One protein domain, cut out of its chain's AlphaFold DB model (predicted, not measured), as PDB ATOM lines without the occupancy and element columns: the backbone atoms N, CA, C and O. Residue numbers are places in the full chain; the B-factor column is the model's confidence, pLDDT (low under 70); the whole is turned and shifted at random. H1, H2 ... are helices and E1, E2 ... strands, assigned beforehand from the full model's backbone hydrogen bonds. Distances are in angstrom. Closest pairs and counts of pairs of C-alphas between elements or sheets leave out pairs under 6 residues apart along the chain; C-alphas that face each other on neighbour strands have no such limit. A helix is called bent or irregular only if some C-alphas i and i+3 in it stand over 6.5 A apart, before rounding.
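What this domain is: This is residues 108 to 217 of the 363 residues of an uncharacterized protein of Legionella birminghamensis (UniProt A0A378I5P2). Picture an elongated two-layered slab: a small three-stranded sheet fills one half, with H1 and the long H3 over one face, and H3 reaches on past the sheet to fold back against H2 as a helical hairpin. H4 packs on H1 at the opposite end from H2, while residues 186 to 202 form a long loop with no named element. The printed part has 110 residues, with H1, E1, H2, H3, E2, E3 and H4 along the chain; the sheet's order is E1, E3, E2, all antiparallel, and the class is mostly helix. It is only just compact, close to loose, with a radius of gyration of the C-alphas of 15.4 A and spans of 46 by 26 by 23 A.

How they stand to each other: Start with H1, residues 108 to 123, which is on the sheet of E1, residues 130 to 133, E3, residues 203 to 207, and E2, residues 181 to 185; its closest C-alphas to E1 are those of Ala 117 and Ile 132, 5.8 A apart. Between E1 and the inner strand E3 you find N 132 and O 205 at 2.8 A; in the hairpin of E2 and E3, N 206 and O 182 are at 2.7 A. Next, H2, residues 137 to 147, is not on the sheet. It touches residues 154 to 158 alone of H3, residues 152 to 174, at a shallow tilt of 29 degrees, opposite ways; the closest C-alphas, of Phe 147 and Val 154, are 6.7 A apart. H3 has a height over the sheet of 10.7 A and runs along the strands, at 10 degrees to E3 on the local plane. E1, H2 and H3, and E2 make a split strand-helix-strand unit, two strands running the same way with E3 between them, and its crossover is right-handed. H1 and H3 only just touch, with 3 pairs of C-alphas within 8 A, Ile 110 and Ile 169 closest at 7.0 A. H4, residues 209 to 217, only grazes the sheet and only just touches H1, with 3 such pairs, Leu 118 and Ala 216 closest at 7.1 A. Every O i to N i+4 pair is within hydrogen-bond range in H1 and H2, against 18 of 19 in H3 and 3 of 5 in H4.

Where its parts are: Find C-alpha 108 at (7.501, -15.536, 22.478); from there H1 runs 22.1 A. H2 is 15.2 A long, and H3 runs 33.6 A from C-alpha 152 at (10.669, 12.903, 8.365). E1 measures 10.0 A, E2 13.2 A and E3 13.1 A. H4, 13.9 A, ends at C-alpha 217, (8.393, -19.878, 38.985); it is only just irregular, with C-alphas 210 and 213 at 6.8 A.

The domain as a whole: The C-alphas farthest apart are those of Glu 150 and Ala 217, 45.8 A. The printed part has no cut, and the link from E2 to E3 is long. Look for pLDDT under 70 at residue 125 and residues 148 to 156, 177 to 179 and 182 to 203; the mean of the printed part is 71.6.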
ATOM      1  N   ASP A 108       6.542 -14.442  22.306       81.69
ATOM      2  CA  ASP A 108       7.501 -15.536  22.478       81.69
ATOM      3  C   ASP A 108       8.948 -15.027  22.512       81.69
ATOM      4  O   ASP A 108       9.774 -15.518  23.281       81.69
ATOM      5  N   SER A 109       9.278 -14.004  21.721       81.06
ATOM      6  CA  SER A 109      10.596 -13.365  21.756       81.06
ATOM      7  C   SER A 109      10.858 -12.661  23.084       81.06
ATOM      8  O   SER A 109      11.962 -12.784  23.611       81.06
ATOM      9  N   ILE A 110       9.849 -12.011  23.670       84.06
ATOM     10  CA  ILE A 110       9.968 -11.396  25.000       84.06
ATOM     11  C   ILE A 110      10.156 -12.473  26.067       84.06
ATOM     12  O   ILE A 110      11.081 -12.380  26.867       84.06
ATOM     13  N   LYS A 111       9.341 -13.533  26.056       83.25
ATOM     14  CA  LYS A 111       9.493 -14.655  26.993       83.25
ATOM     15  C   LYS A 111      10.885 -15.282  26.923       83.25
ATOM     16  O   LYS A 111      11.506 -15.502  27.960       83.25
ATOM     17  N   ARG A 112      11.420 -15.488  25.713       83.75
ATOM     18  CA  ARG A 112      12.804 -15.948  25.511       83.75
ATOM     19  C   ARG A 112      13.830 -14.963  26.066       83.75
ATOM     20  O   ARG A 112      14.799 -15.399  26.681       83.75
ATOM     21  N   ALA A 113      13.635 -13.658  25.874       84.62
ATOM     22  CA  ALA A 113      14.515 -12.640  26.445       84.62
ATOM     23  C   ALA A 113      14.518 -12.698  27.982       84.62
ATOM     24  O   ALA A 113      15.592 -12.701  28.584       84.62
ATOM     25  N   ILE A 114      13.344 -12.848  28.608       87.44
ATOM     26  CA  ILE A 114      13.213 -13.014  30.062       87.44
ATOM     27  C   ILE A 114      13.908 -14.303  30.524       87.44
ATOM     28  O   ILE A 114      14.728 -14.257  31.439       87.44
ATOM     29  N   ALA A 115      13.648 -15.439  29.872       84.88
ATOM     30  CA  ALA A 115      14.272 -16.720  30.208       84.88
ATOM     31  C   ALA A 115      15.807 -16.659  30.104       84.88
ATOM     32  O   ALA A 115      16.513 -17.101  31.008       84.88
ATOM     33  N   ASN A 116      16.338 -16.042  29.044       84.50
ATOM     34  CA  ASN A 116      17.778 -15.849  28.864       84.50
ATOM     35  C   ASN A 116      18.383 -14.903  29.910       84.50
ATOM     36  O   ASN A 116      19.520 -15.107  30.340       84.50
ATOM     37  N   ALA A 117      17.661 -13.854  30.306       87.31
ATOM     38  CA  ALA A 117      18.095 -12.954  31.369       87.31
ATOM     39  C   ALA A 117      18.134 -13.682  32.720       87.31
ATOM     40  O   ALA A 117      19.156 -13.632  33.397       87.31
ATOM     41  N   LEU A 118      17.087 -14.441  33.062       86.94
ATOM     42  CA  LEU A 118      17.051 -15.274  34.267       86.94
ATOM     43  C   LEU A 118      18.188 -16.291  34.282       86.94
ATOM     44  O   LEU A 118      18.907 -16.405  35.270       86.94
ATOM     45  N   LYS A 119      18.395 -17.002  33.173       83.81
ATOM     46  CA  LYS A 119      19.482 -17.970  33.050       83.81
ATOM     47  C   LYS A 119      20.837 -17.335  33.353       83.81
ATOM     48  O   LYS A 119      21.581 -17.878  34.164       83.81
ATOM     49  N   ARG A 120      21.135 -16.178  32.751       83.25
ATOM     50  CA  ARG A 120      22.370 -15.425  33.024       83.25
ATOM     51  C   ARG A 120      22.451 -14.984  34.480       83.25
ATOM     52  O   ARG A 120      23.470 -15.222  35.112       83.25
ATOM     53  N   TYR A 121      21.370 -14.437  35.030       85.25
ATOM     54  CA  TYR A 121      21.299 -14.002  36.425       85.25
ATOM     55  C   TYR A 121      21.683 -15.122  37.402       85.25
ATOM     56  O   TYR A 121      22.542 -14.928  38.264       85.25
ATOM     57  N   TYR A 122      21.123 -16.321  37.215       80.25
ATOM     58  CA  TYR A 122      21.439 -17.484  38.046       80.25
ATOM     59  C   TYR A 122      22.841 -18.057  37.777       80.25
ATOM     60  O   TYR A 122      23.554 -18.378  38.727       80.25
ATOM     61  N   GLN A 123      23.264 -18.172  36.513       76.81
ATOM     62  CA  GLN A 123      24.575 -18.737  36.152       76.81
ATOM     63  C   GLN A 123      25.744 -17.845  36.585       76.81
ATOM     64  O   GLN A 123      26.751 -18.341  37.087       76.81
ATOM     65  N   GLU A 124      25.606 -16.533  36.416       78.00
ATOM     66  CA  GLU A 124      26.634 -15.541  36.746       78.00
ATOM     67  C   GLU A 124      26.589 -15.112  38.220       78.00
ATOM     68  O   GLU A 124      27.424 -14.318  38.651       78.00
ATOM     69  N   ARG A 125      25.652 -15.658  39.014       68.94
ATOM     70  CA  ARG A 125      25.459 -15.333  40.438       68.94
ATOM     71  C   ARG A 125      25.256 -13.832  40.659       68.94
ATOM     72  O   ARG A 125      25.804 -13.257  41.602       68.94
ATOM     73  N   GLN A 126      24.502 -13.191  39.770       71.44
ATOM     74  CA  GLN A 126      24.221 -11.768  39.896       71.44
ATOM     75  C   GLN A 126      23.352 -11.514  41.135       71.44
ATOM     76  O   GLN A 126      22.487 -12.311  41.489       71.44
ATOM     77  N   SER A 127      23.610 -10.393  41.804       71.81
ATOM     78  CA  SER A 127      22.803  -9.887  42.918       71.81
ATOM     79  C   SER A 127      22.180  -8.552  42.529       71.81
ATOM     80  O   SER A 127      22.797  -7.800  41.771       71.81
ATOM     81  N   GLY A 128      21.028  -8.209  43.103       78.38
ATOM     82  CA  GLY A 128      20.282  -7.002  42.756       78.38
ATOM     83  C   GLY A 128      19.234  -7.247  41.674       78.38
ATOM     84  O   GLY A 128      18.802  -8.381  41.452       78.38
ATOM     85  N   ASN A 129      18.801  -6.164  41.032       82.19
ATOM     86  CA  ASN A 129      17.722  -6.194  40.050       82.19
ATOM     87  C   ASN A 129      18.121  -6.978  38.796       82.19
ATOM     88  O   ASN A 129      19.237  -6.849  38.293       82.19
ATOM     89  N   LEU A 130      17.174  -7.740  38.261       85.19
ATOM     90  CA  LEU A 130      17.306  -8.369  36.957       85.19
ATOM     91  C   LEU A 130      16.982  -7.341  35.872       85.19
ATOM     92  O   LEU A 130      15.902  -6.749  35.870       85.19
ATOM     93  N   ILE A 131      17.910  -7.175  34.933       85.44
ATOM     94  CA  ILE A 131      17.766  -6.296  33.774       85.44
ATOM     95  C   ILE A 131      17.525  -7.160  32.534       85.44
ATOM     96  O   ILE A 131      18.321  -8.043  32.213       85.44
ATOM     97  N   ILE A 132      16.411  -6.920  31.849       85.69
ATOM     98  CA  ILE A 132      16.011  -7.643  30.642       85.69
ATOM     99  C   ILE A 132      15.946  -6.643  29.491       85.69
ATOM    100  O   ILE A 132      15.082  -5.766  29.458       85.69
ATOM    101  N   ASP A 133      16.827  -6.822  28.515       82.31
ATOM    102  CA  ASP A 133      16.756  -6.100  27.251       82.31
ATOM    103  C   ASP A 133      15.744  -6.799  26.336       82.31
ATOM    104  O   ASP A 133      15.991  -7.890  25.818       82.31
ATOM    105  N   ALA A 134      14.569  -6.187  26.165       76.25
ATOM    106  CA  ALA A 134      13.495  -6.752  25.346       76.25
ATOM    107  C   ALA A 134      13.746  -6.590  23.834       76.25
ATOM    108  O   ALA A 134      13.082  -7.234  23.020       76.25
ATOM    109  N   ILE A 135      14.693  -5.723  23.465       77.00
ATOM    110  CA  ILE A 135      15.138  -5.463  22.094       77.00
ATOM    111  C   ILE A 135      16.640  -5.757  22.040       77.00
ATOM    112  O   ILE A 135      17.405  -5.182  22.813       77.00
ATOM    113  N   SER A 136      17.055  -6.649  21.138       76.62
ATOM    114  CA  SER A 136      18.462  -7.021  20.936       76.62
ATOM    115  C   SER A 136      19.297  -5.879  20.354       76.62
ATOM    116  O   SER A 136      18.781  -4.994  19.666       76.62
ATOM    117  N   ASP A 137      20.610  -5.928  20.573       76.94
ATOM    118  CA  ASP A 137      21.551  -4.948  20.021       76.94
ATOM    119  C   ASP A 137      21.556  -4.938  18.485       76.94
ATOM    120  O   ASP A 137      21.700  -3.876  17.871       76.94
ATOM    121  N   GLU A 138      21.333  -6.091  17.849       78.56
ATOM    122  CA  GLU A 138      21.159  -6.192  16.402       78.56
ATOM    123  C   GLU A 138      19.933  -5.399  15.938       78.56
ATOM    124  O   GLU A 138      20.050  -4.570  15.037       78.56
ATOM    125  N   GLN A 139      18.778  -5.578  16.589       78.31
ATOM    126  CA  GLN A 139      17.562  -4.818  16.268       78.31
ATOM    127  C   GLN A 139      17.768  -3.312  16.484       78.31
ATOM    128  O   GLN A 139      17.362  -2.510  15.643       78.31
ATOM    129  N   VAL A 140      18.433  -2.907  17.574       76.06
ATOM    130  CA  VAL A 140      18.755  -1.490  17.826       76.06
ATOM    131  C   VAL A 140      19.643  -0.926  16.713       76.06
ATOM    132  O   VAL A 140      19.406   0.185  16.230       76.06
ATOM    133  N   THR A 141      20.640  -1.692  16.272       77.06
ATOM    134  CA  THR A 141      21.540  -1.300  15.179       77.06
ATOM    135  C   THR A 141      20.773  -1.110  13.871       77.06
ATOM    136  O   THR A 141      20.976  -0.112  13.178       77.06
ATOM    137  N   GLU A 142      19.850  -2.016  13.546       78.50
ATOM    138  CA  GLU A 142      19.036  -1.915  12.334       78.50
ATOM    139  C   GLU A 142      18.068  -0.726  12.363       78.50
ATOM    140  O   GLU A 142      17.989   0.021  11.386       78.50
ATOM    141  N   LEU A 143      17.394  -0.485  13.494       76.00
ATOM    142  CA  LEU A 143      16.525   0.686  13.683       76.00
ATOM    143  C   LEU A 143      17.315   1.990  13.532       76.00
ATOM    144  O   LEU A 143      16.860   2.922  12.867       76.00
ATOM    145  N   THR A 144      18.533   2.029  14.078       73.81
ATOM    146  CA  THR A 144      19.446   3.173  13.941       73.81
ATOM    147  C   THR A 144      19.843   3.404  12.479       73.81
ATOM    148  O   THR A 144      19.864   4.547  12.013       73.81
ATOM    149  N   ALA A 145      20.120   2.335  11.724       76.06
ATOM    150  CA  ALA A 145      20.479   2.427  10.308       76.06
ATOM    151  C   ALA A 145      19.332   2.995   9.452       76.06
ATOM    152  O   ALA A 145      19.573   3.828   8.580       76.06
ATOM    153  N   ILE A 146      18.085   2.599   9.733       75.31
ATOM    154  CA  ILE A 146      16.898   3.130   9.045       75.31
ATOM    155  C   ILE A 146      16.689   4.612   9.387       75.31
ATOM    156  O   ILE A 146      16.419   5.418   8.496       75.31
ATOM    157  N   PHE A 147      16.858   4.981  10.660       70.50
ATOM    158  CA  PHE A 147      16.682   6.355  11.136       70.50
ATOM    159  C   PHE A 147      17.692   7.340  10.530       70.50
ATOM    160  O   PHE A 147      17.355   8.488  10.248       70.50
ATOM    161  N   SER A 148      18.927   6.897  10.283       65.75
ATOM    162  CA  SER A 148      20.022   7.752   9.793       65.75
ATOM    163  C   SER A 148      19.802   8.340   8.383       65.75
ATOM    164  O   SER A 148      20.654   9.071   7.893       65.75
ATOM    165  N   ASN A 149      18.675   8.048   7.723       63.34
ATOM    166  CA  ASN A 149      18.375   8.450   6.345       63.34
ATOM    167  C   ASN A 149      17.549   9.760   6.211       63.34
ATOM    168  O   ASN A 149      16.927   9.988   5.176       63.34
ATOM    169  N   GLU A 150      17.517  10.613   7.247       55.69
ATOM    170  CA  GLU A 150      16.986  12.006   7.284       55.69
ATOM    171  C   GLU A 150      15.549  12.269   6.761       55.69
ATOM    172  O   GLU A 150      15.117  13.417   6.638       55.69
ATOM    173  N   LYS A 151      14.738  11.246   6.481       63.75
ATOM    174  CA  LYS A 151      13.359  11.425   5.996       63.75
ATOM    175  C   LYS A 151      12.374  11.536   7.168       63.75
ATOM    176  O   LYS A 151      12.156  10.568   7.882       63.75
ATOM    177  N   TYR A 152      11.687  12.675   7.315       60.31
ATOM    178  CA  TYR A 152      10.669  12.903   8.365       60.31
ATOM    179  C   TYR A 152       9.607  11.788   8.466       60.31
ATOM    180  O   TYR A 152       9.247  11.362   9.561       60.31
ATOM    181  N   GLN A 153       9.149  11.262   7.324       62.94
ATOM    182  CA  GLN A 153       8.167  10.170   7.263       62.94
ATOM    183  C   GLN A 153       8.670   8.877   7.935       62.94
ATOM    184  O   GLN A 153       7.887   8.161   8.552       62.94
ATOM    185  N   VAL A 154       9.982   8.633   7.908       68.06
ATOM    186  CA  VAL A 154      10.625   7.482   8.561       68.06
ATOM    187  C   VAL A 154      10.558   7.604  10.082       68.06
ATOM    188  O   VAL A 154      10.378   6.604  10.767       68.06
ATOM    189  N   GLY A 155      10.617   8.827  10.620       67.25
ATOM    190  CA  GLY A 155      10.465   9.072  12.056       67.25
ATOM    191  C   GLY A 155       9.087   8.665  12.590       67.25
ATOM    192  O   GLY A 155       9.002   8.042  13.643       67.25
ATOM    193  N   LEU A 156       8.011   8.955  11.846       66.50
ATOM    194  CA  LEU A 156       6.646   8.555  12.226       66.50
ATOM    195  C   LEU A 156       6.458   7.032  12.180       66.50
ATOM    196  O   LEU A 156       5.877   6.451  13.096       66.50
ATOM    197  N   GLU A 157       6.974   6.377  11.137       70.31
ATOM    198  CA  GLU A 157       6.922   4.915  11.001       70.31
ATOM    199  C   GLU A 157       7.702   4.208  12.127       70.31
ATOM    200  O   GLU A 157       7.242   3.203  12.674       70.31
ATOM    201  N   LEU A 158       8.855   4.756  12.528       72.69
ATOM    202  CA  LEU A 158       9.652   4.230  13.640       72.69
ATOM    203  C   LEU A 158       8.992   4.465  15.010       72.69
ATOM    204  O   LEU A 158       9.043   3.567  15.854       72.69
ATOM    205  N   ASP A 159       8.314   5.600  15.226       70.31
ATOM    206  CA  ASP A 159       7.512   5.840  16.442       70.31
ATOM    207  C   ASP A 159       6.390   4.796  16.583       70.31
ATOM    208  O   ASP A 159       6.176   4.234  17.659       70.31
ATOM    209  N   MET A 160       5.712   4.454  15.480       71.62
ATOM    210  CA  MET A 160       4.684   3.405  15.478       71.62
ATOM    211  C   MET A 160       5.242   2.028  15.865       71.62
ATOM    212  O   MET A 160       4.605   1.315  16.649       71.62
ATOM    213  N   ILE A 161       6.431   1.655  15.372       75.31
ATOM    214  CA  ILE A 161       7.120   0.423  15.794       75.31
ATOM    215  C   ILE A 161       7.412   0.465  17.294       75.31
ATOM    216  O   ILE A 161       7.064  -0.473  18.012       75.31
ATOM    217  N   GLY A 162       7.990   1.566  17.784       74.75
ATOM    218  CA  GLY A 162       8.311   1.742  19.200       74.75
ATOM    219  C   GLY A 162       7.088   1.574  20.105       74.75
ATOM    220  O   GLY A 162       7.118   0.779  21.047       74.75
ATOM    221  N   ARG A 163       5.973   2.240  19.780       73.31
ATOM    222  CA  ARG A 163       4.704   2.118  20.523       73.31
ATOM    223  C   ARG A 163       4.118   0.713  20.479       73.31
ATOM    224  O   ARG A 163       3.553   0.250  21.474       73.31
ATOM    225  N   THR A 164       4.232   0.034  19.341       75.75
ATOM    226  CA  THR A 164       3.686  -1.318  19.206       75.75
ATOM    227  C   THR A 164       4.506  -2.312  20.017       75.75
ATOM    228  O   THR A 164       3.931  -3.052  20.815       75.75
ATOM    229  N   ASN A 165       5.839  -2.259  19.918       79.06
ATOM    230  CA  ASN A 165       6.739  -3.052  20.756       79.06
ATOM    231  C   ASN A 165       6.472  -2.792  22.245       79.06
ATOM    232  O   ASN A 165       6.271  -3.736  23.005       79.06
ATOM    233  N   HIS A 166       6.350  -1.525  22.653       76.19
ATOM    234  CA  HIS A 166       5.996  -1.159  24.026       76.19
ATOM    235  C   HIS A 166       4.680  -1.802  24.487       76.19
ATOM    236  O   HIS A 166       4.619  -2.411  25.554       76.19
ATOM    237  N   THR A 167       3.636  -1.734  23.658       76.56
ATOM    238  CA  THR A 167       2.330  -2.332  23.966       76.56
ATOM    239  C   THR A 167       2.422  -3.849  24.131       76.56
ATOM    240  O   THR A 167       1.803  -4.406  25.036       76.56
ATOM    241  N   ILE A 168       3.179  -4.531  23.267       78.25
ATOM    242  CA  ILE A 168       3.372  -5.984  23.345       78.25
ATOM    243  C   ILE A 168       4.134  -6.346  24.624       78.25
ATOM    244  O   ILE A 168       3.745  -7.293  25.307       78.25
ATOM    245  N   ILE A 169       5.157  -5.573  24.995       80.12
ATOM    246  CA  ILE A 169       5.917  -5.803  26.228       80.12
ATOM    247  C   ILE A 169       5.031  -5.631  27.449       80.12
ATOM    248  O   ILE A 169       4.954  -6.556  28.253       80.12
ATOM    249  N   LEU A 170       4.300  -4.516  27.552       76.94
ATOM    250  CA  LEU A 170       3.379  -4.282  28.664       76.94
ATOM    251  C   LEU A 170       2.338  -5.400  28.786       76.94
ATOM    252  O   LEU A 170       2.120  -5.928  29.870       76.94
ATOM    253  N   LYS A 171       1.731  -5.819  27.671       80.38
ATOM    254  CA  LYS A 171       0.781  -6.943  27.676       80.38
ATOM    255  C   LYS A 171       1.423  -8.260  28.096       80.38
ATOM    256  O   LYS A 171       0.755  -9.081  28.709       80.38
ATOM    257  N   THR A 172       2.687  -8.476  27.742       81.06
ATOM    258  CA  THR A 172       3.408  -9.696  28.111       81.06
ATOM    259  C   THR A 172       3.710  -9.710  29.604       81.06
ATOM    260  O   THR A 172       3.453 -10.721  30.245       81.06
ATOM    261  N   ILE A 173       4.188  -8.591  30.164       79.19
ATOM    262  CA  ILE A 173       4.550  -8.517  31.586       79.19
ATOM    263  C   ILE A 173       3.338  -8.466  32.520       79.19
ATOM    264  O   ILE A 173       3.406  -9.001  33.613       79.19
ATOM    265  N   VAL A 174       2.206  -7.894  32.089       74.62
ATOM    266  CA  VAL A 174       0.960  -7.875  32.885       74.62
ATOM    267  C   VAL A 174       0.420  -9.283  33.156       74.62
ATOM    268  O   VAL A 174      -0.301  -9.475  34.127       74.62
ATOM    269  N   ASN A 175       0.785 -10.282  32.346       74.62
ATOM    270  CA  ASN A 175       0.399 -11.674  32.598       74.62
ATOM    271  C   ASN A 175       1.164 -12.325  33.769       74.62
ATOM    272  O   ASN A 175       0.839 -13.449  34.139       74.62
ATOM    273  N   PHE A 176       2.173 -11.649  34.319       74.25
ATOM    274  CA  PHE A 176       2.926 -12.063  35.502       74.25
ATOM    275  C   PHE A 176       2.391 -11.281  36.717       74.25
ATOM    276  O   PHE A 176       2.994 -10.304  37.164       74.25
ATOM    277  N   GLU A 177       1.184 -11.644  37.172       66.00
ATOM    278  CA  GLU A 177       0.374 -10.860  38.125       66.00
ATOM    279  C   GLU A 177       1.070 -10.624  39.480       66.00
ATOM    280  O   GLU A 177       0.820  -9.602  40.121       66.00
ATOM    281  N   ASP A 178       1.970 -11.524  39.895       65.12
ATOM    282  CA  ASP A 178       2.641 -11.477  41.200       65.12
ATOM    283  C   ASP A 178       4.071 -10.892  41.155       65.12
ATOM    284  O   ASP A 178       4.790 -10.909  42.169       65.12
ATOM    285  N   VAL A 179       4.498 -10.357  40.003       68.38
ATOM    286  CA  VAL A 179       5.841  -9.798  39.788       68.38
ATOM    287  C   VAL A 179       5.768  -8.296  39.498       68.38
ATOM    288  O   VAL A 179       5.134  -7.844  38.548       68.38
ATOM    289  N   SER A 180       6.473  -7.497  40.302       72.75
ATOM    290  CA  SER A 180       6.633  -6.061  40.046       72.75
ATOM    291  C   SER A 180       7.655  -5.826  38.934       72.75
ATOM    292  O   SER A 180       8.831  -6.174  39.079       72.75
ATOM    293  N   PHE A 181       7.223  -5.182  37.850       70.56
ATOM    294  CA  PHE A 181       8.095  -4.751  36.759       70.56
ATOM    295  C   PHE A 181       8.194  -3.232  36.707       70.56
ATOM    296  O   PHE A 181       7.186  -2.527  36.760       70.56
ATOM    297  N   TYR A 182       9.409  -2.744  36.480       68.19
ATOM    298  CA  TYR A 182       9.671  -1.375  36.060       68.19
ATOM    299  C   TYR A 182      10.129  -1.410  34.613       68.19
ATOM    300  O   TYR A 182      11.095  -2.088  34.278       68.19
ATOM    301  N   ALA A 183       9.412  -0.717  33.741       60.25
ATOM    302  CA  ALA A 183       9.690  -0.737  32.317       60.25
ATOM    303  C   ALA A 183       9.962   0.692  31.852       60.25
ATOM    304  O   ALA A 183       9.068   1.538  31.884       60.25
ATOM    305  N   GLU A 184      11.202   0.963  31.455       63.28
ATOM    306  CA  GLU A 184      11.655   2.307  31.100       63.28
ATOM    307  C   GLU A 184      12.345   2.303  29.733       63.28
ATOM    308  O   GLU A 184      13.005   1.337  29.335       63.28
ATOM    309  N   PHE A 185      12.203   3.413  29.009       57.06
ATOM    310  CA  PHE A 185      13.060   3.704  27.865       57.06
ATOM    311  C   PHE A 185      14.409   4.158  28.414       57.06
ATOM    312  O   PHE A 185      14.504   5.236  29.009       57.06
ATOM    313  N   THR A 186      15.453   3.344  28.258       52.06
ATOM    314  CA  THR A 186      16.771   3.727  28.768       52.06
ATOM    315  C   THR A 186      17.391   4.778  27.857       52.06
ATOM    316  O   THR A 186      17.794   4.487  26.737       52.06
ATOM    317  N   THR A 187      17.492   6.005  28.384       45.84
ATOM    318  CA  THR A 187      18.172   7.195  27.830       45.84
ATOM    319  C   THR A 187      17.800   7.588  26.391       45.84
ATOM    320  O   THR A 187      18.067   6.842  25.452       45.84
ATOM    321  N   PRO A 188      17.312   8.823  26.158       47.69
ATOM    322  CA  PRO A 188      17.366   9.413  24.827       47.69
ATOM    323  C   PRO A 188      18.821   9.383  24.358       47.69
ATOM    324  O   PRO A 188      19.706   9.918  25.031       47.69
ATOM    325  N   ASP A 189      19.089   8.730  23.234       43.69
ATOM    326  CA  ASP A 189      20.409   8.785  22.627       43.69
ATOM    327  C   ASP A 189      20.690  10.244  22.229       43.69
ATOM    328  O   ASP A 189      19.977  10.851  21.429       43.69
ATOM    329  N   SER A 190      21.714  10.838  22.846       43.34
ATOM    330  CA  SER A 190      22.039  12.262  22.723       43.34
ATOM    331  C   SER A 190      22.497  12.676  21.323       43.34
ATOM    332  O   SER A 190      22.597  13.872  21.044       43.34
ATOM    333  N   ARG A 191      22.736  11.713  20.417       47.31
ATOM    334  CA  ARG A 191      22.949  11.973  18.983       47.31
ATOM    335  C   ARG A 191      21.695  12.512  18.289       47.31
ATOM    336  O   ARG A 191      21.797  13.031  17.182       47.31
ATOM    337  N   PHE A 192      20.533  12.423  18.931       48.69
ATOM    338  CA  PHE A 192      19.237  12.773  18.366       48.69
ATOM    339  C   PHE A 192      18.633  13.932  19.174       48.69
ATOM    340  O   PHE A 192      17.943  13.738  20.170       48.69
ATOM    341  N   GLN A 193      18.970  15.166  18.785       41.81
ATOM    342  CA  GLN A 193      18.546  16.389  19.483       41.81
ATOM    343  C   GLN A 193      17.029  16.664  19.372       41.81
ATOM    344  O   GLN A 193      16.432  16.468  18.318       41.81
ATOM    345  N   GLU A 194      16.476  17.153  20.491       43.34
ATOM    346  CA  GLU A 194      15.220  17.869  20.839       43.34
ATOM    347  C   GLU A 194      13.900  17.723  20.042       43.34
ATOM    348  O   GLU A 194      12.854  18.068  20.599       43.34
ATOM    349  N   HIS A 195      13.848  17.198  18.815       43.53
ATOM    350  CA  HIS A 195      12.623  17.230  17.991       43.53
ATOM    351  C   HIS A 195      12.239  15.925  17.286       43.53
ATOM    352  O   HIS A 195      11.262  15.921  16.535       43.53
ATOM    353  N   LEU A 196      12.934  14.813  17.536       44.66
ATOM    354  CA  LEU A 196      12.513  13.511  17.019       44.66
ATOM    355  C   LEU A 196      12.171  12.568  18.181       44.66
ATOM    356  O   LEU A 196      12.990  12.404  19.087       44.66
ATOM    357  N   PRO A 197      10.944  12.012  18.205       44.91
ATOM    358  CA  PRO A 197      10.464  11.199  19.307       44.91
ATOM    359  C   PRO A 197      11.364   9.980  19.457       44.91
ATOM    360  O   PRO A 197      11.648   9.298  18.476       44.91
ATOM    361  N   VAL A 198      11.824   9.790  20.697       49.94
ATOM    362  CA  VAL A 198      12.255   8.537  21.323       49.94
ATOM    363  C   VAL A 198      12.507   7.447  20.288       49.94
ATOM    364  O   VAL A 198      11.600   6.710  19.900       49.94
ATOM    365  N   ILE A 199      13.765   7.331  19.852       49.09
ATOM    366  CA  ILE A 199      14.225   6.067  19.277       49.09
ATOM    367  C   ILE A 199      13.741   4.977  20.237       49.09
ATOM    368  O   ILE A 199      13.784   5.201  21.448       49.09
ATOM    369  N   PRO A 200      13.284   3.812  19.761       50.75
ATOM    370  CA  PRO A 200      13.093   2.629  20.600       50.75
ATOM    371  C   PRO A 200      14.447   2.129  21.157       50.75
ATOM    372  O   PRO A 200      14.805   0.961  21.036       50.75
ATOM    373  N   SER A 201      15.248   3.039  21.716       52.06
ATOM    374  CA  SER A 201      16.494   2.835  22.411       52.06
ATOM    375  C   SER A 201      16.152   1.989  23.617       52.06
ATOM    376  O   SER A 201      15.483   2.446  24.541       52.06
ATOM    377  N   ARG A 202      16.538   0.716  23.501       60.50
ATOM    378  CA  ARG A 202      16.599  -0.285  24.563       60.50
ATOM    379  C   ARG A 202      15.430  -0.171  25.539       60.50
ATOM    380  O   ARG A 202      15.501   0.474  26.585       60.50
ATOM    381  N   PHE A 203      14.329  -0.819  25.169       67.06
ATOM    382  CA  PHE A 203      13.271  -1.055  26.134       67.06
ATOM    383  C   PHE A 203      13.785  -2.045  27.174       67.06
ATOM    384  O   PHE A 203      13.963  -3.233  26.879       67.06
ATOM    385  N   THR A 204      14.044  -1.533  28.368       75.25
ATOM    386  CA  THR A 204      14.614  -2.310  29.454       75.25
ATOM    387  C   THR A 204      13.519  -2.600  30.462       75.25
ATOM    388  O   THR A 204      12.850  -1.698  30.969       75.25
ATOM    389  N   ILE A 205      13.333  -3.883  30.745       82.75
ATOM    390  CA  ILE A 205      12.448  -4.352  31.800       82.75
ATOM    391  C   ILE A 205      13.331  -4.660  33.004       82.75
ATOM    392  O   ILE A 205      14.252  -5.470  32.925       82.75
ATOM    393  N   THR A 206      13.045  -4.007  34.117       85.19
ATOM    394  CA  THR A 206      13.706  -4.222  35.397       85.19
ATOM    395  C   THR A 206      12.765  -4.982  36.314       85.19
ATOM    396  O   THR A 206      11.618  -4.580  36.513       85.19
ATOM    397  N   VAL A 207      13.264  -6.071  36.885       84.25
ATOM    398  CA  VAL A 207      12.576  -6.846  37.919       84.25
ATOM    399  C   VAL A 207      13.385  -6.700  39.193       84.25
ATOM    400  O   VAL A 207      14.594  -6.944  39.198       84.25
ATOM    401  N   GLU A 208      12.737  -6.262  40.267       82.81
ATOM    402  CA  GLU A 208      13.399  -6.153  41.566       82.81
ATOM    403  C   GLU A 208      13.892  -7.521  42.038       82.81
ATOM    404  O   GLU A 208      13.259  -8.539  41.758       82.81
ATOM    405  N   GLU A 209      15.003  -7.546  42.780       79.81
ATOM    406  CA  GLU A 209      15.629  -8.784  43.277       79.81
ATOM    407  C   GLU A 209      14.619  -9.741  43.946       79.81
ATOM    408  O   GLU A 209      14.672 -10.955  43.743       79.81
ATOM    409  N   GLU A 210      13.662  -9.197  44.705       74.00
ATOM    410  CA  GLU A 210      12.617  -9.967  45.394       74.00
ATOM    411  C   GLU A 210      11.625 -10.643  44.427       74.00
ATOM    412  O   GLU A 210      11.068 -11.693  44.740       74.00
ATOM    413  N   GLY A 211      11.421 -10.075  43.235       80.12
ATOM    414  CA  GLY A 211      10.514 -10.587  42.204       80.12
ATOM    415  C   GLY A 211      11.150 -11.583  41.229       80.12
ATOM    416  O   GLY A 211      10.425 -12.303  40.546       80.12
ATOM    417  N   VAL A 212      12.486 -11.670  41.170       83.00
ATOM    418  CA  VAL A 212      13.210 -12.526  40.203       83.00
ATOM    419  C   VAL A 212      12.825 -14.002  40.342       83.00
ATOM    420  O   VAL A 212      12.613 -14.699  39.351       83.00
ATOM    421  N   HIS A 213      12.688 -14.469  41.581       76.12
ATOM    422  CA  HIS A 213      12.321 -15.849  41.904       76.12
ATOM    423  C   HIS A 213      10.886 -16.190  41.492       76.12
ATOM    424  O   HIS A 213      10.647 -17.203  40.832       76.12
ATOM    425  N   LYS A 214       9.943 -15.291  41.793       80.75
ATOM    426  CA  LYS A 214       8.542 -15.424  41.378       80.75
ATOM    427  C   LYS A 214       8.420 -15.494  39.859       80.75
ATOM    428  O   LYS A 214       7.750 -16.381  39.339       80.75
ATOM    429  N   LEU A 215       9.156 -14.641  39.146       84.12
ATOM    430  CA  LEU A 215       9.198 -14.647  37.685       84.12
ATOM    431  C   LEU A 215       9.709 -15.978  37.114       84.12
ATOM    432  O   LEU A 215       9.154 -16.498  36.146       84.12
ATOM    433  N   ALA A 216      10.745 -16.560  37.724       81.94
ATOM    434  CA  ALA A 216      11.243 -17.876  37.334       81.94
ATOM    435  C   ALA A 216      10.197 -18.983  37.563       81.94
ATOM    436  O   ALA A 216      10.042 -19.872  36.719       81.94
ATOM    437  N   ALA A 217       9.461 -18.930  38.678       76.50
ATOM    438  CA  ALA A 217       8.393 -19.878  38.985       76.50
ATOM    439  C   ALA A 217       7.210 -19.757  38.007       76.50
ATOM    440  O   ALA A 217       6.731 -20.773  37.499       76.50
TER     441      ALA A 217